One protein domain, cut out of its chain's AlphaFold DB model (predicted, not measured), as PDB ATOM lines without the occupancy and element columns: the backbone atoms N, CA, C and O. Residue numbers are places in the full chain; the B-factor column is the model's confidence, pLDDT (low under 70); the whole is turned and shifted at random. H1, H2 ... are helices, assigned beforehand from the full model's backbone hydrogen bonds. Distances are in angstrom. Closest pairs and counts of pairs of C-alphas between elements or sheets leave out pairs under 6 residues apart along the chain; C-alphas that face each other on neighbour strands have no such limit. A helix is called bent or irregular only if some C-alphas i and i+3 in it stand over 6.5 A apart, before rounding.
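Overview. This is residues 3 to 89 and 170 to 241 of the 319 residues of an uncharacterized protein of Candidatus Magnetoglobus multicellularis str. Araruama (UniProt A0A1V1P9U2). Two groups of helices are joined through H6, which lies near the middle: on one side H2 and H4 cross, with H3 packed on the first part of H4, and on the other side H7 folds back beside H6 as a hairpin, while H8 packs across H6 with its last residues, 237 to 240, and on H1b with residues 233 to 236. H4 and H8 each turn sharply near residues 78 and 234, and the stretches after these turns meet H6; H1a, the first arm of the bent H1, lies far out and touches no helix, and the short H5 lies near one end of H2. The printed part has 159 residues with eight named helices, H1 to H8 in chain order, and no named strand; its class is all helix, and the helices that touch are mostly crossed. It is compact, with a radius of gyration of the C-alphas of 16.1 A, and its rounded outline spans 40 by 39 by 34 A.

Arrangement. H1, residues 5 to 24, was assigned by its hydrogen bonds as one helix but is bent: C-alphas 12 and 15 are 7.0 A apart, and its arms H1a, residues 5 to 12, and H1b, residues 15 to 24, stand at a steep tilt of 45 degrees. H1b touches H8, residues 222 to 240, through residues 233 to 236 of H8 alone; the closest C-alphas, those of Gln 15 and Ala 234, are 5.5 A apart, at a steep tilt of 64 degrees, opposite ways. H8 touches H6, residues 191 to 203, about perpendicular at 79 degrees, with the C-alphas of Met 192 and Leu 240 closest at 6.2 A. H6 and H7, residues 208 to 218, form a helical hairpin at a shallow tilt of 22 degrees, the C-alphas of Leu 202 and Ile 211 closest at 6.7 A. H7 and H8 only just touch, with 3 pairs of C-alphas within 8 A, and only at the corner by their link; Leu 215 and Pro 222 have the closest C-alphas, 7.1 A apart. H6 also touches H4, residues 66 to 84, about perpendicular at 76 degrees, with the C-alphas of Thr 81 and Gln 193 closest at 5.6 A. H4 touches H2, residues 37 to 49, about perpendicular at 82 degrees, with the C-alphas of Phe 38 and Leu 84 closest at 5.5 A. H3, residues 55 to 61, touches residues 66 to 70 of H4 alone, at a steep tilt of 67 degrees, only just short of about perpendicular; the C-alphas of Ser 59 and Arg 66 are closest at 5.7 A. H5, residues 180 to 183, is close to H2 but not clearly touching, with the C-alphas of Trp 49 and Lys 180 closest at 5.3 A. Among the pairs that stay apart are H1b and H6, H2 and H6, and H4 and H8. Every O i to N i+4 pair is within hydrogen-bond range in H1a, H1b, H2, H3 and H6; the counts are 11 of 15 in H4, 5 of 7 in H7 and 11 of 15 in H8, and H5 is too short for such a pair.

Along the chain. H1a begins at C-alpha 5, (69.723, 67.828, 244.609), and H1b, 14.3 A long, ends at C-alpha 24, (67.199, 82.856, 220.439). H2 is 18.3 A long, H6 18.8 A and H7 16.2 A. H4, 15.4 A, and H8, 15.8 A, are irregular: C-alphas 78 and 81 are 9.4 A apart, and so are C-alphas 234 and 237. H7 is irregular too, but only just, with C-alphas 209 and 212 at 6.8 A. H8 ends at C-alpha 240, (81.537, 86.637, 236.389).

Size, cuts and confidence. The two C-alphas farthest apart, those of Thr 60 and Asn 223, are 43.7 A apart. Residues 90 to 169 are not printed, and C-alphas 89 and 170 stand 21.1 A apart across this cut, which lies between H4 and H5. The link from H1 to H2, residues 25 to 36, is long. The mean pLDDT of the printed part is 88.9, and no printed residue is under 70.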
ATOM      1  N   PHE A   3      76.430  69.871 247.325       87.75
ATOM      2  CA  PHE A   3      75.154  70.456 246.924       87.75
ATOM      3  C   PHE A   3      73.973  69.566 247.289       87.75
ATOM      4  O   PHE A   3      74.067  68.337 247.311       87.75
ATOM      5  N   THR A   4      72.833  70.200 247.553       88.19
ATOM      6  CA  THR A   4      71.549  69.496 247.529       88.19
ATOM      7  C   THR A   4      71.170  69.144 246.090       88.19
ATOM      8  O   THR A   4      71.683  69.732 245.135       88.19
ATOM      9  N   ASP A   5      70.215  68.231 245.930       86.81
ATOM     10  CA  ASP A   5      69.723  67.828 244.609       86.81
ATOM     11  C   ASP A   5      69.120  69.016 243.831       86.81
ATOM     12  O   ASP A   5      69.282  69.110 242.616       86.81
ATOM     13  N   ALA A   6      68.512  69.981 244.533       89.12
ATOM     14  CA  ALA A   6      67.991  71.208 243.932       89.12
ATOM     15  C   ALA A   6      69.109  72.105 243.376       89.12
ATOM     16  O   ALA A   6      69.026  72.572 242.242       89.12
ATOM     17  N   THR A   7      70.175  72.326 244.152       90.38
ATOM     18  CA  THR A   7      71.318  73.143 243.715       90.38
ATOM     19  C   THR A   7      72.110  72.457 242.603       90.38
ATOM     20  O   THR A   7      72.537  73.117 241.658       90.38
ATOM     21  N   TRP A   8      72.251  71.134 242.667       88.06
ATOM     22  CA  TRP A   8      72.863  70.361 241.593       88.06
ATOM     23  C   TRP A   8      72.061  70.469 240.290       88.06
ATOM     24  O   TRP A   8      72.626  70.805 239.249       88.06
ATOM     25  N   LYS A   9      70.736  70.270 240.357       89.69
ATOM     26  CA  LYS A   9      69.844  70.405 239.198       89.69
ATOM     27  C   LYS A   9      69.934  71.803 238.589       89.69
ATOM     28  O   LYS A   9      70.061  71.913 237.374       89.69
ATOM     29  N   TYR A  10      69.931  72.843 239.422       91.56
ATOM     30  CA  TYR A  10      70.089  74.228 238.981       91.56
ATOM     31  C   TYR A  10      71.353  74.422 238.124       91.56
ATOM     32  O   TYR A  10      71.243  74.813 236.965       91.56
ATOM     33  N   PHE A  11      72.534  74.054 238.633       90.88
ATOM     34  CA  PHE A  11      73.784  74.225 237.880       90.88
ATOM     35  C   PHE A  11      73.879  73.324 236.642       90.88
ATOM     36  O   PHE A  11      74.428  73.737 235.621       90.88
ATOM     37  N   SER A  12      73.290  72.123 236.690       87.88
ATOM     38  CA  SER A  12      73.253  71.215 235.536       87.88
ATOM     39  C   SER A  12      72.464  71.779 234.345       87.88
ATOM     40  O   SER A  12      72.773  71.463 233.198       87.88
ATOM     41  N   LEU A  13      71.471  72.638 234.606       91.06
ATOM     42  CA  LEU A  13      70.619  73.240 233.578       91.06
ATOM     43  C   LEU A  13      71.170  74.570 233.055       91.06
ATOM     44  O   LEU A  13      70.889  74.933 231.914       91.06
ATOM     45  N   THR A  14      72.011  75.258 233.832       91.00
ATOM     46  CA  THR A  14      72.520  76.597 233.503       91.00
ATOM     47  C   THR A  14      73.132  76.669 232.102       91.00
ATOM     48  O   THR A  14      72.792  77.548 231.313       91.00
ATOM     49  N   GLN A  15      74.004  75.722 231.736       90.62
ATOM     50  CA  GLN A  15      74.639  75.739 230.414       90.62
ATOM     51  C   GLN A  15      73.625  75.548 229.275       90.62
ATOM     52  O   GLN A  15      73.775  76.145 228.204       90.62
ATOM     53  N   PHE A  16      72.602  74.720 229.489       91.06
ATOM     54  CA  PHE A  16      71.538  74.507 228.514       91.06
ATOM     55  C   PHE A  16      70.700  75.778 228.326       91.06
ATOM     56  O   PHE A  16      70.496  76.206 227.190       91.06
ATOM     57  N   GLU A  17      70.293  76.427 229.419       93.12
ATOM     58  CA  GLU A  17      69.513  77.672 229.388       93.12
ATOM     59  C   GLU A  17      70.263  78.794 228.661       93.12
ATOM     60  O   GLU A  17      69.691  79.485 227.818       93.12
ATOM     61  N   ILE A  18      71.573  78.921 228.890       92.19
ATOM     62  CA  ILE A  18      72.407  79.918 228.207       92.19
ATOM     63  C   ILE A  18      72.520  79.629 226.711       92.19
ATOM     64  O   ILE A  18      72.462  80.550 225.898       92.19
ATOM     65  N   ARG A  19      72.692  78.361 226.317       90.88
ATOM     66  CA  ARG A  19      72.749  77.982 224.895       90.88
ATOM     67  C   ARG A  19      71.412  78.226 224.201       90.88
ATOM     68  O   ARG A  19      71.408  78.717 223.076       90.88
ATOM     69  N   SER A  20      70.306  77.934 224.882       91.88
ATOM     70  CA  SER A  20      68.955  78.250 224.416       91.88
ATOM     71  C   SER A  20      68.784  79.760 224.217       91.88
ATOM     72  O   SER A  20      68.370  80.202 223.146       91.88
ATOM     73  N   ALA A  21      69.202  80.571 225.193       91.25
ATOM     74  CA  ALA A  21      69.175  82.027 225.089       91.25
ATOM     75  C   ALA A  21      70.063  82.554 223.952       91.25
ATOM     76  O   ALA A  21      69.639  83.431 223.203       91.25
ATOM     77  N   LEU A  22      71.266  81.996 223.779       89.69
ATOM     78  CA  LEU A  22      72.164  82.354 222.680       89.69
ATOM     79  C   LEU A  22      71.510  82.065 221.324       89.69
ATOM     80  O   LEU A  22      71.543  82.933 220.458       89.69
ATOM     81  N   ALA A  23      70.891  80.893 221.156       88.19
ATOM     82  CA  ALA A  23      70.217  80.500 219.918       88.19
ATOM     83  C   ALA A  23      69.016  81.398 219.579       88.19
ATOM     84  O   ALA A  23      68.760  81.664 218.408       88.19
ATOM     85  N   LYS A  24      68.301  81.893 220.598       87.38
ATOM     86  CA  LYS A  24      67.199  82.856 220.439       87.38
ATOM     87  C   LYS A  24      67.686  84.296 220.212       87.38
ATOM     88  O   LYS A  24      66.894  85.148 219.819       87.38
ATOM     89  N   SER A  25      68.955  84.595 220.491       82.44
ATOM     90  CA  SER A  25      69.495  85.954 220.431       82.44
ATOM     91  C   SER A  25      70.207  86.244 219.109       82.44
ATOM     92  O   SER A  25      70.960  85.422 218.597       82.44
ATOM     93  N   GLU A  26      70.079  87.471 218.604       79.44
ATOM     94  CA  GLU A  26      70.886  87.963 217.473       79.44
ATOM     95  C   GLU A  26      72.318  88.373 217.884       79.44
ATOM     96  O   GLU A  26      73.064  88.949 217.089       79.44
ATOM     97  N   SER A  27      72.710  88.146 219.144       80.19
ATOM     98  CA  SER A  27      74.008  88.560 219.680       80.19
ATOM     99  C   SER A  27      74.945  87.378 219.873       80.19
ATOM    100  O   SER A  27      74.553  86.249 220.137       80.19
ATOM    101  N   SER A  28      76.242  87.666 219.812       77.31
ATOM    102  CA  SER A  28      77.290  86.687 220.102       77.31
ATOM    103  C   SER A  28      77.386  86.293 221.584       77.31
ATOM    104  O   SER A  28      78.148  85.377 221.910       77.31
ATOM    105  N   VAL A  29      76.689  87.015 222.473       79.69
ATOM    106  CA  VAL A  29      76.667  86.795 223.924       79.69
ATOM    107  C   VAL A  29      75.265  87.128 224.460       79.69
ATOM    108  O   VAL A  29      74.878  88.300 224.411       79.69
ATOM    109  N   PRO A  30      74.504  86.155 224.995       85.62
ATOM    110  CA  PRO A  30      73.236  86.452 225.646       85.62
ATOM    111  C   PRO A  30      73.504  87.125 226.995       85.62
ATOM    112  O   PRO A  30      74.401  86.718 227.733       85.62
ATOM    113  N   TYR A  31      72.735  88.165 227.320       88.44
ATOM    114  CA  TYR A  31      72.795  88.788 228.645       88.44
ATOM    115  C   TYR A  31      71.872  88.090 229.638       88.44
ATOM    116  O   TYR A  31      72.298  87.855 230.755       88.44
ATOM    117  N   GLU A  32      70.657  87.727 229.230       91.38
ATOM    118  CA  GLU A  32      69.680  87.036 230.078       91.38
ATOM    119  C   GLU A  32      69.491  85.602 229.589       91.38
ATOM    120  O   GLU A  32      69.667  85.309 228.403       91.38
ATOM    121  N   TYR A  33      69.133  84.714 230.509       92.69
ATOM    122  CA  TYR A  33      68.677  83.359 230.222       92.69
ATOM    123  C   TYR A  33      67.509  83.018 231.149       92.69
ATOM    124  O   TYR A  33      67.362  83.605 232.225       92.69
ATOM    125  N   GLU A  34      66.638  82.125 230.688       87.19
ATOM    126  CA  GLU A  34      65.436  81.727 231.423       87.19
ATOM    127  C   GLU A  34      65.804  81.092 232.771       87.19
ATOM    128  O   GLU A  34      66.852  80.472 232.894       87.19
ATOM    129  N   GLY A  35      64.952  81.265 233.786       82.19
ATOM    130  CA  GLY A  35      65.131  80.631 235.100       82.19
ATOM    131  C   GLY A  35      66.074  81.356 236.072       82.19
ATOM    132  O   GLY A  35      66.146  80.981 237.244       82.19
ATOM    133  N   GLU A  36      66.751  82.424 235.645       92.06
ATOM    134  CA  GLU A  36      67.727  83.130 236.478       92.06
ATOM    135  C   GLU A  36      67.147  84.346 237.214       92.06
ATOM    136  O   GLU A  36      66.989  85.437 236.663       92.06
ATOM    137  N   SER A  37      66.907  84.181 238.520       92.06
ATOM    138  CA  SER A  37      66.342  85.241 239.370       92.06
ATOM    139  C   SER A  37      67.249  86.465 239.547       92.06
ATOM    140  O   SER A  37      66.764  87.531 239.931       92.06
ATOM    141  N   PHE A  38      68.553  86.335 239.270       95.69
ATOM    142  CA  PHE A  38      69.484  87.458 239.342       95.69
ATOM    143  C   PHE A  38      69.064  88.622 238.429       95.69
ATOM    144  O   PHE A  38      69.116  89.777 238.854       95.69
ATOM    145  N   PHE A  39      68.643  88.344 237.189       94.62
ATOM    146  CA  PHE A  39      68.348  89.402 236.213       94.62
ATOM    147  C   PHE A  39      67.108  90.207 236.597       94.62
ATOM    148  O   PHE A  39      67.109  91.432 236.476       94.62
ATOM    149  N   GLU A  40      66.090  89.537 237.139       93.31
ATOM    150  CA  GLU A  40      64.913  90.187 237.719       93.31
ATOM    151  C   GLU A  40      65.304  91.079 238.902       93.31
ATOM    152  O   GLU A  40      64.929  92.248 238.962       93.31
ATOM    153  N   ALA A  41      66.104  90.555 239.835       94.62
ATOM    154  CA  ALA A  41      66.549  91.321 240.994       94.62
ATOM    155  C   ALA A  41      67.333  92.574 240.573       94.62
ATOM    156  O   ALA A  41      67.100  93.667 241.093       94.62
ATOM    157  N   TYR A  42      68.235  92.428 239.599       95.88
ATOM    158  CA  TYR A  42      69.050  93.524 239.091       95.88
ATOM    159  C   TYR A  42      68.221  94.570 238.331       95.88
ATOM    160  O   TYR A  42      68.432  95.770 238.519       95.88
ATOM    161  N   SER A  43      67.253  94.151 237.509       94.06
ATOM    162  CA  SER A  43      66.383  95.072 236.766       94.06
ATOM    163  C   SER A  43      65.452  95.860 237.689       94.06
ATOM    164  O   SER A  43      65.323  97.074 237.530       94.06
ATOM    165  N   PHE A  44      64.886  95.222 238.718       94.25
ATOM    166  CA  PHE A  44      64.082  95.925 239.714       94.25
ATOM    167  C   PHE A  44      64.907  96.914 240.526       94.25
ATOM    168  O   PHE A  44      64.447  98.024 240.779       94.25
ATOM    169  N   LEU A  45      66.136  96.560 240.907       94.44
ATOM    170  CA  LEU A  45      67.008  97.503 241.603       94.44
ATOM    171  C   LEU A  45      67.407  98.679 240.725       94.44
ATOM    172  O   LEU A  45      67.404  99.805 241.212       94.44
ATOM    173  N   PHE A  46      67.674  98.450 239.438       94.19
ATOM    174  CA  PHE A  46      67.874  99.537 238.485       94.19
ATOM    175  C   PHE A  46      66.657 100.475 238.456       94.19
ATOM    176  O   PHE A  46      66.810 101.689 238.562       94.19
ATOM    177  N   ASP A  47      65.444  99.931 238.404       93.19
ATOM    178  CA  ASP A  47      64.215 100.725 238.426       93.19
ATOM    179  C   ASP A  47      64.017 101.521 239.730       93.19
ATOM    180  O   ASP A  47      63.600 102.680 239.691       93.19
ATOM    181  N   ILE A  48      64.348 100.934 240.883       92.25
ATOM    182  CA  ILE A  48      64.254 101.609 242.188       92.25
ATOM    183  C   ILE A  48      65.310 102.715 242.304       92.25
ATOM    184  O   ILE A  48      65.011 103.822 242.746       92.25
ATOM    185  N   TRP A  49      66.558 102.417 241.938       93.88
ATOM    186  CA  TRP A  49      67.709 103.274 242.226       93.88
ATOM    187  C   TRP A  49      67.940 104.338 241.155       93.88
ATOM    188  O   TRP A  49      68.244 105.483 241.488       93.88
ATOM    189  N   MET A  50      67.784 103.980 239.879       93.12
ATOM    190  CA  MET A  50      68.040 104.881 238.751       93.12
ATOM    191  C   MET A  50      66.773 105.586 238.275       93.12
ATOM    192  O   MET A  50      66.806 106.797 238.054       93.12
ATOM    193  N   ASN A  51      65.664 104.849 238.161       91.06
ATOM    194  CA  ASN A  51      64.383 105.387 237.685       91.06
ATOM    195  C   ASN A  51      63.486 105.907 238.820       91.06
ATOM    196  O   ASN A  51      62.385 106.378 238.550       91.06
ATOM    197  N   GLN A  52      63.950 105.829 240.076       87.38
ATOM    198  CA  GLN A  52      63.260 106.331 241.272       87.38
ATOM    199  C   GLN A  52      61.837 105.775 241.453       87.38
ATOM    200  O   GLN A  52      60.993 106.392 242.106       87.38
ATOM    201  N   LYS A  53      61.554 104.587 240.901       90.31
ATOM    202  CA  LYS A  53      60.268 103.919 241.109       90.31
ATOM    203  C   LYS A  53      60.168 103.441 242.553       90.31
ATOM    204  O   LYS A  53      61.128 102.938 243.139       90.31
ATOM    205  N   SER A  54      58.979 103.546 243.136       88.44
ATOM    206  CA  SER A  54      58.760 103.036 244.490       88.44
ATOM    207  C   SER A  54      58.700 101.504 244.509       88.44
ATOM    208  O   SER A  54      58.179 100.867 243.591       88.44
ATOM    209  N   ILE A  55      59.137 100.900 245.619       87.38
ATOM    210  CA  ILE A  55      59.007  99.450 245.860       87.38
ATOM    211  C   ILE A  55      57.543  99.003 245.730       87.38
ATOM    212  O   ILE A  55      57.260  97.904 245.258       87.38
ATOM    213  N   ARG A  56      56.594  99.865 246.125       87.38
ATOM    214  CA  ARG A  56      55.157  99.587 246.018       87.38
ATOM    215  C   ARG A  56      54.731  99.433 244.562       87.38
ATOM    216  O   ARG A  56      54.113  98.424 244.259       87.38
ATOM    217  N   GLN A  57      55.110 100.376 243.697       88.12
ATOM    218  CA  GLN A  57      54.787 100.339 242.265       88.12
ATOM    219  C   GLN A  57      55.346  99.084 241.588       88.12
ATOM    220  O   GLN A  57      54.624  98.404 240.863       88.12
ATOM    221  N   ILE A  58      56.604  98.732 241.871       87.50
ATOM    222  CA  ILE A  58      57.236  97.540 241.287       87.50
ATOM    223  C   ILE A  58      56.586  96.260 241.808       87.50
ATOM    224  O   ILE A  58      56.355  95.324 241.047       87.50
ATOM    225  N   SER A  59      56.256  96.207 243.098       86.69
ATOM    226  CA  SER A  59      55.585  95.048 243.690       86.69
ATOM    227  C   SER A  59      54.149  94.879 243.191       86.69
ATOM    228  O   SER A  59      53.676  93.756 243.136       86.69
ATOM    229  N   THR A  60      53.455  95.955 242.807       84.56
ATOM    230  CA  THR A  60      52.126  95.849 242.183       84.56
ATOM    231  C   THR A  60      52.198  95.433 240.718       84.56
ATOM    232  O   THR A  60      51.319  94.718 240.251       84.56
ATOM    233  N   SER A  61      53.234  95.857 239.985       84.31
ATOM    234  CA  SER A  61      53.405  95.499 238.571       84.31
ATOM    235  C   SER A  61      54.049  94.127 238.361       84.31
ATOM    236  O   SER A  61      53.985  93.579 237.266       84.31
ATOM    237  N   SER A  62      54.708  93.578 239.381       82.12
ATOM    238  CA  SER A  62      55.379  92.278 239.329       82.12
ATOM    239  C   SER A  62      54.709  91.281 240.271       82.12
ATOM    240  O   SER A  62      54.085  91.656 241.254       82.12
ATOM    241  N   ARG A  63      54.903  89.979 240.041       81.25
ATOM    242  CA  ARG A  63      54.491  88.932 240.998       81.25
ATOM    243  C   ARG A  63      55.428  88.838 242.216       81.25
ATOM    244  O   ARG A  63      55.421  87.839 242.932       81.25
ATOM    245  N   THR A  64      56.266  89.852 242.444       85.88
ATOM    246  CA  THR A  64      57.289  89.845 243.488       85.88
ATOM    247  C   THR A  64      56.819  90.606 244.724       85.88
ATOM    248  O   THR A  64      56.480  91.789 244.670       85.88
ATOM    249  N   GLY A  65      56.848  89.930 245.875       87.00
ATOM    250  CA  GLY A  65      56.500  90.533 247.160       87.00
ATOM    251  C   GLY A  65      57.479  91.628 247.601       87.00
ATOM    252  O   GLY A  65      58.688  91.544 247.363       87.00
ATOM    253  N   ARG A  66      56.960  92.638 248.313       89.31
ATOM    254  CA  ARG A  66      57.736  93.783 248.832       89.31
ATOM    255  C   ARG A  66      58.929  93.358 249.688       89.31
ATOM    256  O   ARG A  66      60.009  93.921 249.548       89.31
ATOM    257  N   GLU A  67      58.757  92.340 250.528       91.06
ATOM    258  CA  GLU A  67      59.820  91.820 251.398       91.06
ATOM    259  C   GLU A  67      61.010  91.270 250.606       91.06
ATOM    260  O   GLU A  67      62.164  91.478 250.982       91.06
ATOM    261  N   LYS A  68      60.745  90.612 249.468       91.75
ATOM    262  CA  LYS A  68      61.794  90.087 248.588       91.75
ATOM    263  C   LYS A  68      62.589  91.229 247.949       91.75
ATOM    264  O   LYS A  68      63.815  91.168 247.948       91.75
ATOM    265  N   LEU A  69      61.911  92.287 247.493       92.44
ATOM    266  CA  LEU A  69      62.555  93.492 246.950       92.44
ATOM    267  C   LEU A  69      63.428  94.189 248.005       92.44
ATOM    268  O   LEU A  69      64.586  94.496 247.736       92.44
ATOM    269  N   MET A  70      62.909  94.371 249.224       92.62
ATOM    270  CA  MET A  70      63.668  94.957 250.338       92.62
ATOM    271  C   MET A  70      64.888  94.107 250.712       92.62
ATOM    272  O   MET A  70      65.959  94.636 251.013       92.62
ATOM    273  N   LYS A  71      64.751  92.778 250.672       94.50
ATOM    274  CA  LYS A  71      65.862  91.855 250.905       94.50
ATOM    275  C   LYS A  71      66.937  91.983 249.827       94.50
ATOM    276  O   LYS A  71      68.111  92.055 250.185       94.50
ATOM    277  N   TRP A  72      66.557  92.045 248.551       94.88
ATOM    278  CA  TRP A  72      67.505  92.262 247.457       94.88
ATOM    279  C   TRP A  72      68.221  93.601 247.576       94.88
ATOM    280  O   TRP A  72      69.439  93.634 247.460       94.88
ATOM    281  N   GLU A  73      67.507  94.683 247.890       94.31
ATOM    282  CA  GLU A  73      68.120  95.997 248.110       94.31
ATOM    283  C   GLU A  73      69.132  95.963 249.262       94.31
ATOM    284  O   GLU A  73      70.261  96.426 249.116       94.31
ATOM    285  N   LYS A  74      68.781  95.333 250.389       94.25
ATOM    286  CA  LYS A  74      69.692  95.174 251.531       94.25
ATOM    287  C   LYS A  74      70.924  94.333 251.184       94.25
ATOM    288  O   LYS A  74      72.034  94.661 251.608       94.25
ATOM    289  N   GLU A  75      70.744  93.238 250.445       94.00
ATOM    290  CA  GLU A  75      71.847  92.386 249.990       94.00
ATOM    291  C   GLU A  75      72.722  93.108 248.952       94.00
ATOM    292  O   GLU A  75      73.941  92.965 249.016       94.00
ATOM    293  N   PHE A  76      72.149  93.954 248.091       94.62
ATOM    294  CA  PHE A  76      72.873  94.794 247.133       94.62
ATOM    295  C   PHE A  76      73.699  95.882 247.820       94.62
ATOM    296  O   PHE A  76      74.890  96.006 247.569       94.62
ATOM    297  N   VAL A  77      73.125  96.614 248.773       93.75
ATOM    298  CA  VAL A  77      73.852  97.620 249.572       93.75
ATOM    299  C   VAL A  77      75.077  97.007 250.257       93.75
ATOM    300  O   VAL A  77      76.175  97.574 250.242       93.75
ATOM    301  N   ARG A  78      74.901  95.814 250.837       91.88
ATOM    302  CA  ARG A  78      75.930  95.145 251.636       91.88
ATOM    303  C   ARG A  78      76.962  94.379 250.807       91.88
ATOM    304  O   ARG A  78      78.137  94.408 251.148       91.88
ATOM    305  N   TYR A  79      76.532  93.660 249.776       91.00
ATOM    306  CA  TYR A  79      77.365  92.714 249.021       91.00
ATOM    307  C   TYR A  79      77.455  93.037 247.524       91.00
ATOM    308  O   TYR A  79      78.078  92.282 246.777       91.00
ATOM    309  N   GLY A  80      76.887  94.163 247.093       92.25
ATOM    310  CA  GLY A  80      76.843  94.571 245.696       92.25
ATOM    311  C   GLY A  80      76.057  93.583 244.853       92.25
ATOM    312  O   GLY A  80      75.187  92.851 245.328       92.25
ATOM    313  N   THR A  81      76.428  93.510 243.588       93.25
ATOM    314  CA  THR A  81      75.850  92.636 242.570       93.25
ATOM    315  C   THR A  81      75.927  91.159 242.974       93.25
ATOM    316  O   THR A  81      74.987  90.403 242.747       93.25
ATOM    317  N   ILE A  82      76.975  90.744 243.694       92.56
ATOM    318  CA  ILE A  82      77.114  89.373 244.230       92.56
ATOM    319  C   ILE A  82      76.002  89.042 245.238       92.56
ATOM    320  O   ILE A  82      75.628  87.878 245.415       92.56
ATOM    321  N   GLY A  83      75.466  90.058 245.917       92.12
ATOM    322  CA  GLY A  83      74.334  89.925 246.829       92.12
ATOM    323  C   GLY A  83      73.059  89.426 246.153       92.12
ATOM    324  O   GLY A  83      72.248  88.804 246.824       92.12
ATOM    325  N   LEU A  84      72.919  89.632 244.842       95.12
ATOM    326  CA  LEU A  84      71.719  89.290 244.074       95.12
ATOM    327  C   LEU A  84      71.713  87.862 243.538       95.12
ATOM    328  O   LEU A  84      70.695  87.410 243.016       95.12
ATOM    329  N   LEU A  85      72.836  87.152 243.650       94.06
ATOM    330  CA  LEU A  85      72.917  85.763 243.222       94.06
ATOM    331  C   LEU A  85      71.940  84.889 244.028       94.06
ATOM    332  O   LEU A  85      71.817  85.079 245.247       94.06
ATOM    333  N   PRO A  86      71.289  83.901 243.384       90.94
ATOM    334  CA  PRO A  86      70.406  82.968 244.069       90.94
ATOM    335  C   PRO A  86      71.092  82.307 245.267       90.94
ATOM    336  O   PRO A  86      72.271  81.948 245.225       90.94
ATOM    337  N   LYS A  87      70.345  82.106 246.356       88.75
ATOM    338  CA  LYS A  87      70.869  81.350 247.498       88.75
ATOM    339  C   LYS A  87      70.939  79.877 247.124       88.75
ATOM    340  O   LYS A  87      69.914  79.239 246.910       88.75
ATOM    341  N   ILE A  88      72.156  79.355 247.085       89.00
ATOM    342  CA  ILE A  88      72.407  77.927 246.925       89.00
ATOM    343  C   ILE A  88      72.305  77.219 248.273       89.00
ATOM    344  O   ILE A  88      72.603  77.789 249.325       89.00
ATOM    345  N   SER A  89      71.874  75.964 248.229       86.75
ATOM    346  CA  SER A  89      71.743  75.114 249.406       86.75
ATOM    347  C   SER A  89      72.814  74.032 249.370       86.75
ATOM    348  O   SER A  89      72.992  73.337 248.367       86.75
ATOM    349  N   LYS A 170      83.828  90.082 253.760       82.81
ATOM    350  CA  LYS A 170      84.343  91.452 253.858       82.81
ATOM    351  C   LYS A 170      83.236  92.381 254.359       82.81
ATOM    352  O   LYS A 170      82.195  92.523 253.726       82.81
ATOM    353  N   LYS A 171      83.468  93.062 255.485       75.00
ATOM    354  CA  LYS A 171      82.545  94.063 256.054       75.00
ATOM    355  C   LYS A 171      82.683  95.417 255.346       75.00
ATOM    356  O   LYS A 171      83.000  96.420 255.975       75.00
ATOM    357  N   ILE A 172      82.498  95.440 254.030       79.75
ATOM    358  CA  ILE A 172      82.596  96.658 253.219       79.75
ATOM    359  C   ILE A 172      81.203  96.995 252.702       79.75
ATOM    360  O   ILE A 172      80.581  96.170 252.045       79.75
ATOM    361  N   ILE A 173      80.729  98.212 252.967       83.75
ATOM    362  CA  ILE A 173      79.513  98.731 252.333       83.75
ATOM    363  C   ILE A 173      79.859  99.111 250.889       83.75
ATOM    364  O   ILE A 173      80.772  99.920 250.641       83.75
ATOM    365  N   LEU A 174      79.163  98.478 249.943       85.75
ATOM    366  CA  LEU A 174      79.441  98.600 248.514       85.75
ATOM    367  C   LEU A 174      78.614  99.708 247.872       85.75
ATOM    368  O   LEU A 174      79.185 100.510 247.139       85.75
ATOM    369  N   HIS A 175      77.335  99.823 248.215       89.50
ATOM    370  CA  HIS A 175      76.455 100.880 247.710       89.50
ATOM    371  C   HIS A 175      75.823 101.641 248.871       89.50
ATOM    372  O   HIS A 175      75.716 101.103 249.971       89.50
ATOM    373  N   ASP A 176      75.424 102.888 248.641       87.62
ATOM    374  CA  ASP A 176      74.845 103.740 249.673       87.62
ATOM    375  C   ASP A 176      73.353 103.952 249.414       87.62
ATOM    376  O   ASP A 176      72.940 104.450 248.369       87.62
ATOM    377  N   ASN A 177      72.536 103.585 250.396       86.19
ATOM    378  CA  ASN A 177      71.089 103.733 250.322       86.19
ATOM    379  C   ASN A 177      70.643 105.205 250.418       86.19
ATOM    380  O   ASN A 177      69.540 105.528 249.983       86.19
ATOM    381  N   GLN A 178      71.472 106.087 250.991       86.75
ATOM    382  CA  GLN A 178      71.182 107.522 251.076       86.75
ATOM    383  C   GLN A 178      71.441 108.226 249.743       86.75
ATOM    384  O   GLN A 178      70.686 109.117 249.363       86.75
ATOM    385  N   ASN A 179      72.455 107.779 248.998       88.00
ATOM    386  CA  ASN A 179      72.772 108.295 247.673       88.00
ATOM    387  C   ASN A 179      72.651 107.206 246.595       88.00
ATOM    388  O   ASN A 179      73.635 106.773 245.987       88.00
ATOM    389  N   LYS A 180      71.416 106.745 246.366       87.38
ATOM    390  CA  LYS A 180      71.133 105.611 245.473       87.38
ATOM    391  C   LYS A 180      71.621 105.847 244.047       87.38
ATOM    392  O   LYS A 180      72.345 105.023 243.501       87.38
ATOM    393  N   LYS A 181      71.243 106.970 243.436       88.88
ATOM    394  CA  LYS A 181      71.495 107.217 242.008       88.88
ATOM    395  C   LYS A 181      72.989 107.304 241.695       88.88
ATOM    396  O   LYS A 181      73.442 106.687 240.734       88.88
ATOM    397  N   ASP A 182      73.756 107.998 242.534       86.50
ATOM    398  CA  ASP A 182      75.193 108.170 242.303       86.50
ATOM    399  C   ASP A 182      75.987 106.916 242.662       86.50
ATOM    400  O   ASP A 182      77.024 106.639 242.058       86.50
ATOM    401  N   THR A 183      75.513 106.139 243.642       89.12
ATOM    402  CA  THR A 183      76.218 104.931 244.085       89.12
ATOM    403  C   THR A 183      75.719 103.651 243.435       89.12
ATOM    404  O   THR A 183      76.340 102.616 243.660       89.12
ATOM    405  N   PHE A 184      74.674 103.689 242.597       91.62
ATOM    406  CA  PHE A 184      74.191 102.505 241.885       91.62
ATOM    407  C   PHE A 184      75.321 101.868 241.080       91.62
ATOM    408  O   PHE A 184      75.620 100.698 241.291       91.62
ATOM    409  N   TYR A 185      75.996 102.641 240.224       90.31
ATOM    410  CA  TYR A 185      77.165 102.188 239.472       90.31
ATOM    411  C   TYR A 185      78.453 102.407 240.266       90.31
ATOM    412  O   TYR A 185      79.092 103.453 240.155       90.31
ATOM    413  N   ASN A 186      78.883 101.403 241.032       87.38
ATOM    414  CA  ASN A 186      80.098 101.500 241.840       87.38
ATOM    415  C   ASN A 186      81.220 100.577 241.353       87.38
ATOM    416  O   ASN A 186      81.701  99.719 242.090       87.38
ATOM    417  N   TYR A 187      81.728 100.807 240.141       85.62
ATOM    418  CA  TYR A 187      82.818 100.000 239.565       85.62
ATOM    419  C   TYR A 187      84.131 100.033 240.371       85.62
ATOM    420  O   TYR A 187      85.017  99.205 240.145       85.62
ATOM    421  N   ASN A 188      84.275 100.975 241.313       80.12
ATOM    422  CA  ASN A 188      85.417 101.030 242.227       80.12
ATOM    423  C   ASN A 188      85.420  99.877 243.227       80.12
ATOM    424  O   ASN A 188      86.494  99.376 243.553       80.12
ATOM    425  N   LYS A 189      84.242  99.489 243.724       82.06
ATOM    426  CA  LYS A 189      84.112  98.456 244.754       82.06
ATOM    427  C   LYS A 189      83.405  97.198 244.243       82.06
ATOM    428  O   LYS A 189      83.753  96.101 244.668       82.06
ATOM    429  N   ASP A 190      82.457  97.350 243.324       87.06
ATOM    430  CA  ASP A 190      81.687  96.269 242.716       87.06
ATOM    431  C   ASP A 190      82.151  95.989 241.280       87.06
ATOM    432  O   ASP A 190      81.642  96.509 240.283       87.06
ATOM    433  N   HIS A 191      83.171  95.142 241.175       85.62
ATOM    434  CA  HIS A 191      83.715  94.727 239.884       85.62
ATOM    435  C   HIS A 191      82.803  93.741 239.147       85.62
ATOM    436  O   HIS A 191      82.865  93.661 237.919       85.62
ATOM    437  N   MET A 192      81.956  92.994 239.865       89.81
ATOM    438  CA  MET A 192      80.980  92.123 239.219       89.81
ATOM    439  C   MET A 192      79.984  92.975 238.432       89.81
ATOM    440  O   MET A 192      79.727  92.661 237.271       89.81
ATOM    441  N   GLN A 193      79.522  94.098 238.990       91.88
ATOM    442  CA  GLN A 193      78.628  95.022 238.286       91.88
ATOM    443  C   GLN A 193      79.205  95.499 236.951       91.88
ATOM    444  O   GLN A 193      78.508  95.515 235.941       91.88
ATOM    445  N   GLN A 194      80.497  95.842 236.923       91.06
ATOM    446  CA  GLN A 194      81.182  96.256 235.696       91.06
ATOM    447  C   GLN A 194      81.086  95.175 234.604       91.06
ATOM    448  O   GLN A 194      80.827  95.484 233.441       91.06
ATOM    449  N   ARG A 195      81.268  93.900 234.974       91.62
ATOM    450  CA  ARG A 195      81.172  92.753 234.054       91.62
ATOM    451  C   ARG A 195      79.727  92.504 233.615       91.62
ATOM    452  O   ARG A 195      79.491  92.248 232.442       91.62
ATOM    453  N   VAL A 196      78.764  92.616 234.527       93.50
ATOM    454  CA  VAL A 196      77.332  92.471 234.217       93.50
ATOM    455  C   VAL A 196      76.888  93.536 233.214       93.50
ATOM    456  O   VAL A 196      76.294  93.212 232.188       93.50
ATOM    457  N   GLU A 197      77.268  94.794 233.436       93.69
ATOM    458  CA  GLU A 197      76.973  95.902 232.519       93.69
ATOM    459  C   GLU A 197      77.685  95.769 231.168       93.69
ATOM    460  O   GLU A 197      77.135  96.164 230.136       93.69
ATOM    461  N   LEU A 198      78.886  95.179 231.141       92.31
ATOM    462  CA  LEU A 198      79.549  94.825 229.888       92.31
ATOM    463  C   LEU A 198      78.697  93.833 229.093       92.31
ATOM    464  O   LEU A 198      78.407  94.079 227.923       92.31
ATOM    465  N   PHE A 199      78.285  92.725 229.717       92.75
ATOM    466  CA  PHE A 199      77.501  91.683 229.049       92.75
ATOM    467  C   PHE A 199      76.138  92.209 228.591       92.75
ATOM    468  O   PHE A 199      75.743  91.948 227.455       92.75
ATOM    469  N   LYS A 200      75.481  93.050 229.398       92.88
ATOM    470  CA  LYS A 200      74.244  93.756 229.029       92.88
ATOM    471  C   LYS A 200      74.413  94.654 227.801       92.88
ATOM    472  O   LYS A 200      73.547  94.718 226.930       92.88
ATOM    473  N   ARG A 201      75.543  95.359 227.695       91.00
ATOM    474  CA  ARG A 201      75.821  96.227 226.539       91.00
ATOM    475  C   ARG A 201      76.201  95.430 225.292       91.00
ATOM    476  O   ARG A 201      75.825  95.817 224.187       91.00
ATOM    477  N   LEU A 202      76.914  94.318 225.459       90.25
ATOM    478  CA  LEU A 202      77.288  93.422 224.364       90.25
ATOM    479  C   LEU A 202      76.093  92.636 223.812       90.25
ATOM    480  O   LEU A 202      76.005  92.460 222.597       90.25
ATOM    481  N   SER A 203      75.145  92.219 224.651       88.56
ATOM    482  CA  SER A 203      73.926  91.545 224.182       88.56
ATOM    483  C   SER A 203      73.069  92.450 223.297       88.56
ATOM    484  O   SER A 203      72.498  91.997 222.312       88.56
ATOM    485  N   SER A 204      73.071  93.755 223.573       85.69
ATOM    486  CA  SER A 204      72.380  94.763 222.761       85.69
ATOM    487  C   SER A 204      73.060  95.010 221.401       85.69
ATOM    488  O   SER A 204      72.525  95.718 220.544       85.69
ATOM    489  N   CYS A 205      74.258  94.458 221.175       83.06
ATOM    490  CA  CYS A 205      75.032  94.677 219.959       83.06
ATOM    491  C   CYS A 205      74.834  93.568 218.930       83.06
ATOM    492  O   CYS A 205      75.398  92.486 219.045       83.06
ATOM    493  N   ARG A 206      74.138  93.906 217.841       72.88
ATOM    494  CA  ARG A 206      73.913  93.003 216.699       72.88
ATOM    495  C   ARG A 206      75.139  92.830 215.787       72.88
ATOM    496  O   ARG A 206      75.288  91.823 215.112       72.88
ATOM    497  N   LYS A 207      76.041  93.823 215.733       74.94
ATOM    498  CA  LYS A 207      77.223  93.812 214.842       74.94
ATOM    499  C   LYS A 207      78.510  93.569 215.628       74.94
ATOM    500  O   LYS A 207      78.900  94.415 216.434       74.94
ATOM    501  N   GLN A 208      79.243  92.502 215.294       71.94
ATOM    502  CA  GLN A 208      80.522  92.149 215.937       71.94
ATOM    503  C   GLN A 208      81.573  93.274 215.878       71.94
ATOM    504  O   GLN A 208      82.353  93.448 216.812       71.94
ATOM    505  N   ARG A 209      81.548  94.113 214.829       70.25
ATOM    506  CA  ARG A 209      82.455  95.270 214.680       70.25
ATOM    507  C   ARG A 209      82.359  96.279 215.838       70.25
ATOM    508  O   ARG A 209      83.318  97.001 216.086       70.25
ATOM    509  N   LYS A 210      81.238  96.315 216.573       80.50
ATOM    510  CA  LYS A 210      81.037  97.212 217.727       80.50
ATOM    511  C   LYS A 210      81.560  96.652 219.055       80.50
ATOM    512  O   LYS A 210      81.590  97.389 220.035       80.50
ATOM    513  N   ILE A 211      82.023  95.398 219.095       84.31
ATOM    514  CA  ILE A 211      82.523  94.773 220.330       84.31
ATOM    515  C   ILE A 211      83.788  95.484 220.824       84.31
ATOM    516  O   ILE A 211      83.849  95.864 221.987       84.31
ATOM    517  N   ARG A 212      84.779  95.730 219.952       86.31
ATOM    518  CA  ARG A 212      86.056  96.356 220.354       86.31
ATOM    519  C   ARG A 212      85.884  97.747 220.992       86.31
ATOM    520  O   ARG A 212      86.431  97.938 222.075       86.31
ATOM    521  N   PRO A 213      85.103  98.685 220.415       88.69
ATOM    522  CA  PRO A 213      84.811  99.961 221.072       88.69
ATOM    523  C   PRO A 213      84.198  99.806 222.468       88.69
ATOM    524  O   PRO A 213      84.577 100.519 223.389       88.69
ATOM    525  N   ILE A 214      83.295  98.841 222.654       89.31
ATOM    526  CA  ILE A 214      82.667  98.594 223.957       89.31
ATOM    527  C   ILE A 214      83.693  98.042 224.943       89.31
ATOM    528  O   ILE A 214      83.802  98.540 226.055       89.31
ATOM    529  N   LEU A 215      84.500  97.062 224.537       89.31
ATOM    530  CA  LEU A 215      85.571  96.532 225.383       89.31
ATOM    531  C   LEU A 215      86.532  97.636 225.840       89.31
ATOM    532  O   LEU A 215      86.916  97.671 227.007       89.31
ATOM    533  N   LYS A 216      86.843  98.575 224.945       88.19
ATOM    534  CA  LYS A 216      87.666  99.751 225.223       88.19
ATOM    535  C   LYS A 216      87.032 100.682 226.258       88.19
ATOM    536  O   LYS A 216      87.707 101.038 227.218       88.19
ATOM    537  N   GLU A 217      85.738 100.998 226.133       89.94
ATOM    538  CA  GLU A 217      85.002 101.772 227.149       89.94
ATOM    539  C   GLU A 217      85.099 101.108 228.530       89.94
ATOM    540  O   GLU A 217      85.345 101.776 229.528       89.94
ATOM    541  N   PHE A 218      84.957  99.785 228.614       87.75
ATOM    542  CA  PHE A 218      85.062  99.056 229.883       87.75
ATOM    543  C   PHE A 218      86.512  98.777 230.324       87.75
ATOM    544  O   PHE A 218      86.731  98.275 231.428       87.75
ATOM    545  N   GLY A 219      87.513  99.119 229.507       85.81
ATOM    546  CA  GLY A 219      88.928  98.878 229.789       85.81
ATOM    547  C   GLY A 219      89.341  97.404 229.742       85.81
ATOM    548  O   GLY A 219      90.335  97.040 230.361       85.81
ATOM    549  N   ILE A 220      88.595  96.544 229.045       87.00
ATOM    550  CA  ILE A 220      88.811  95.091 229.005       87.00
ATOM    551  C   ILE A 220      89.526  94.708 227.708       87.00
ATOM    552  O   ILE A 220      89.188  95.190 226.630       87.00
ATOM    553  N   SER A 221      90.536  93.836 227.790       86.94
ATOM    554  CA  SER A 221      91.234  93.350 226.594       86.94
ATOM    555  C   SER A 221      90.409  92.293 225.842       86.94
ATOM    556  O   SER A 221      89.634  91.564 226.467       86.94
ATOM    557  N   PRO A 222      90.586  92.138 224.515       86.88
ATOM    558  CA  PRO A 222      89.885  91.108 223.744       86.88
ATOM    559  C   PRO A 222      90.096  89.688 224.285       86.88
ATOM    560  O   PRO A 222      89.124  88.962 224.467       86.88
ATOM    561  N   ASN A 223      91.334  89.313 224.623       87.38
ATOM    562  CA  ASN A 223      91.638  87.986 225.178       87.38
ATOM    563  C   ASN A 223      90.875  87.750 226.486       87.38
ATOM    564  O   ASN A 223      90.198  86.740 226.653       87.38
ATOM    565  N   ARG A 224      90.892  88.755 227.368       87.00
ATOM    566  CA  ARG A 224      90.167  88.715 228.634       87.00
ATOM    567  C   ARG A 224      88.655  88.608 228.440       87.00
ATOM    568  O   ARG A 224      87.977  87.948 229.222       87.00
ATOM    569  N   PHE A 225      88.120  89.255 227.409       89.44
ATOM    570  CA  PHE A 225      86.718  89.121 227.043       89.44
ATOM    571  C   PHE A 225      86.366  87.687 226.631       89.44
ATOM    572  O   PHE A 225      85.333  87.190 227.070       89.44
ATOM    573  N   TYR A 226      87.202  87.002 225.848       88.81
ATOM    574  CA  TYR A 226      86.942  85.604 225.490       88.81
ATOM    575  C   TYR A 226      86.982  84.677 226.711       88.81
ATOM    576  O   TYR A 226      86.115  83.813 226.827       88.81
ATOM    577  N   ASP A 227      87.883  84.914 227.668       89.56
ATOM    578  CA  ASP A 227      87.886  84.181 228.942       89.56
ATOM    579  C   ASP A 227      86.583  84.402 229.722       89.56
ATOM    580  O   ASP A 227      85.941  83.447 230.165       89.56
ATOM    581  N   LEU A 228      86.160  85.667 229.854       90.62
ATOM    582  CA  LEU A 228      84.901  86.046 230.500       90.62
ATOM    583  C   LEU A 228      83.703  85.405 229.798       90.62
ATOM    584  O   LEU A 228      82.812  84.879 230.459       90.62
ATOM    585  N   LYS A 229      83.690  85.420 228.463       91.69
ATOM    586  CA  LYS A 229      82.641  84.812 227.647       91.69
ATOM    587  C   LYS A 229      82.586  83.309 227.881       91.69
ATOM    588  O   LYS A 229      81.514  82.800 228.168       91.69
ATOM    589  N   ASN A 230      83.710  82.602 227.808       91.50
ATOM    590  CA  ASN A 230      83.752  81.152 228.013       91.50
ATOM    591  C   ASN A 230      83.273  80.772 229.419       91.50
ATOM    592  O   ASN A 230      82.487  79.841 229.581       91.50
ATOM    593  N   ARG A 231      83.688  81.541 230.430       92.00
ATOM    594  CA  ARG A 231      83.230  81.382 231.815       92.00
ATOM    595  C   ARG A 231      81.732  81.618 231.950       92.00
ATOM    596  O   ARG A 231      81.049  80.804 232.564       92.00
ATOM    597  N   TYR A 232      81.218  82.684 231.349       93.44
ATOM    598  CA  TYR A 232      79.789  82.964 231.327       93.44
ATOM    599  C   TYR A 232      79.007  81.860 230.609       93.44
ATOM    600  O   TYR A 232      78.013  81.386 231.131       93.44
ATOM    601  N   MET A 233      79.486  81.360 229.470       92.06
ATOM    602  CA  MET A 233      78.837  80.263 228.739       92.06
ATOM    603  C   MET A 233      78.817  78.935 229.513       92.06
ATOM    604  O   MET A 233      78.010  78.061 229.198       92.06
ATOM    605  N   ALA A 234      79.708  78.755 230.492       91.62
ATOM    606  CA  ALA A 234      79.745  77.571 231.345       91.62
ATOM    607  C   ALA A 234      78.878  77.724 232.607       91.62
ATOM    608  O   ALA A 234      78.121  76.816 232.935       91.62
ATOM    609  N   TYR A 235      78.977  78.859 233.302       93.25
ATOM    610  CA  TYR A 235      78.404  79.042 234.646       93.25
ATOM    611  C   TYR A 235      77.317  80.125 234.721       93.25
ATOM    612  O   TYR A 235      76.817  80.425 235.802       93.25
ATOM    613  N   GLY A 236      76.989  80.769 233.605       93.56
ATOM    614  CA  GLY A 236      76.086  81.913 233.569       93.56
ATOM    615  C   GLY A 236      76.623  83.089 234.366       93.56
ATOM    616  O   GLY A 236      77.829  83.366 234.385       93.56
ATOM    617  N   ILE A 237      75.718  83.765 235.073       94.19
ATOM    618  CA  ILE A 237      76.047  84.949 235.869       94.19
ATOM    619  C   ILE A 237      77.111  84.672 236.946       94.19
ATOM    620  O   ILE A 237      77.942  85.530 237.252       94.19
ATOM    621  N   TRP A 238      77.156  83.442 237.464       93.81
ATOM    622  CA  TRP A 238      78.127  82.995 238.464       93.81
ATOM    623  C   TRP A 238      79.566  83.047 237.946       93.81
ATOM    624  O   TRP A 238      80.492  83.356 238.698       93.81
ATOM    625  N   GLY A 239      79.759  82.818 236.643       91.88
ATOM    626  CA  GLY A 239      81.071  82.830 235.995       91.88
ATOM    627  C   GLY A 239      81.764  84.194 236.011       91.88
ATOM    628  O   GLY A 239      82.962  84.270 235.733       91.88
ATOM    629  N   LEU A 240      81.036  85.263 236.354       91.50
ATOM    630  CA  LEU A 240      81.537  86.637 236.389       91.50
ATOM    631  C   LEU A 240      82.009  87.091 237.778       91.50
ATOM    632  O   LEU A 240      82.389  88.251 237.916       91.50
ATOM    633  N   VAL A 241      82.000  86.247 238.813       87.12
ATOM    634  CA  VAL A 241      82.270  86.693 240.196       87.12
ATOM    635  C   VAL A 241      83.757  86.701 240.561       87.12
ATOM    636  O   VAL A 241      84.302  87.690 241.055       87.12
TER     637      VAL A 241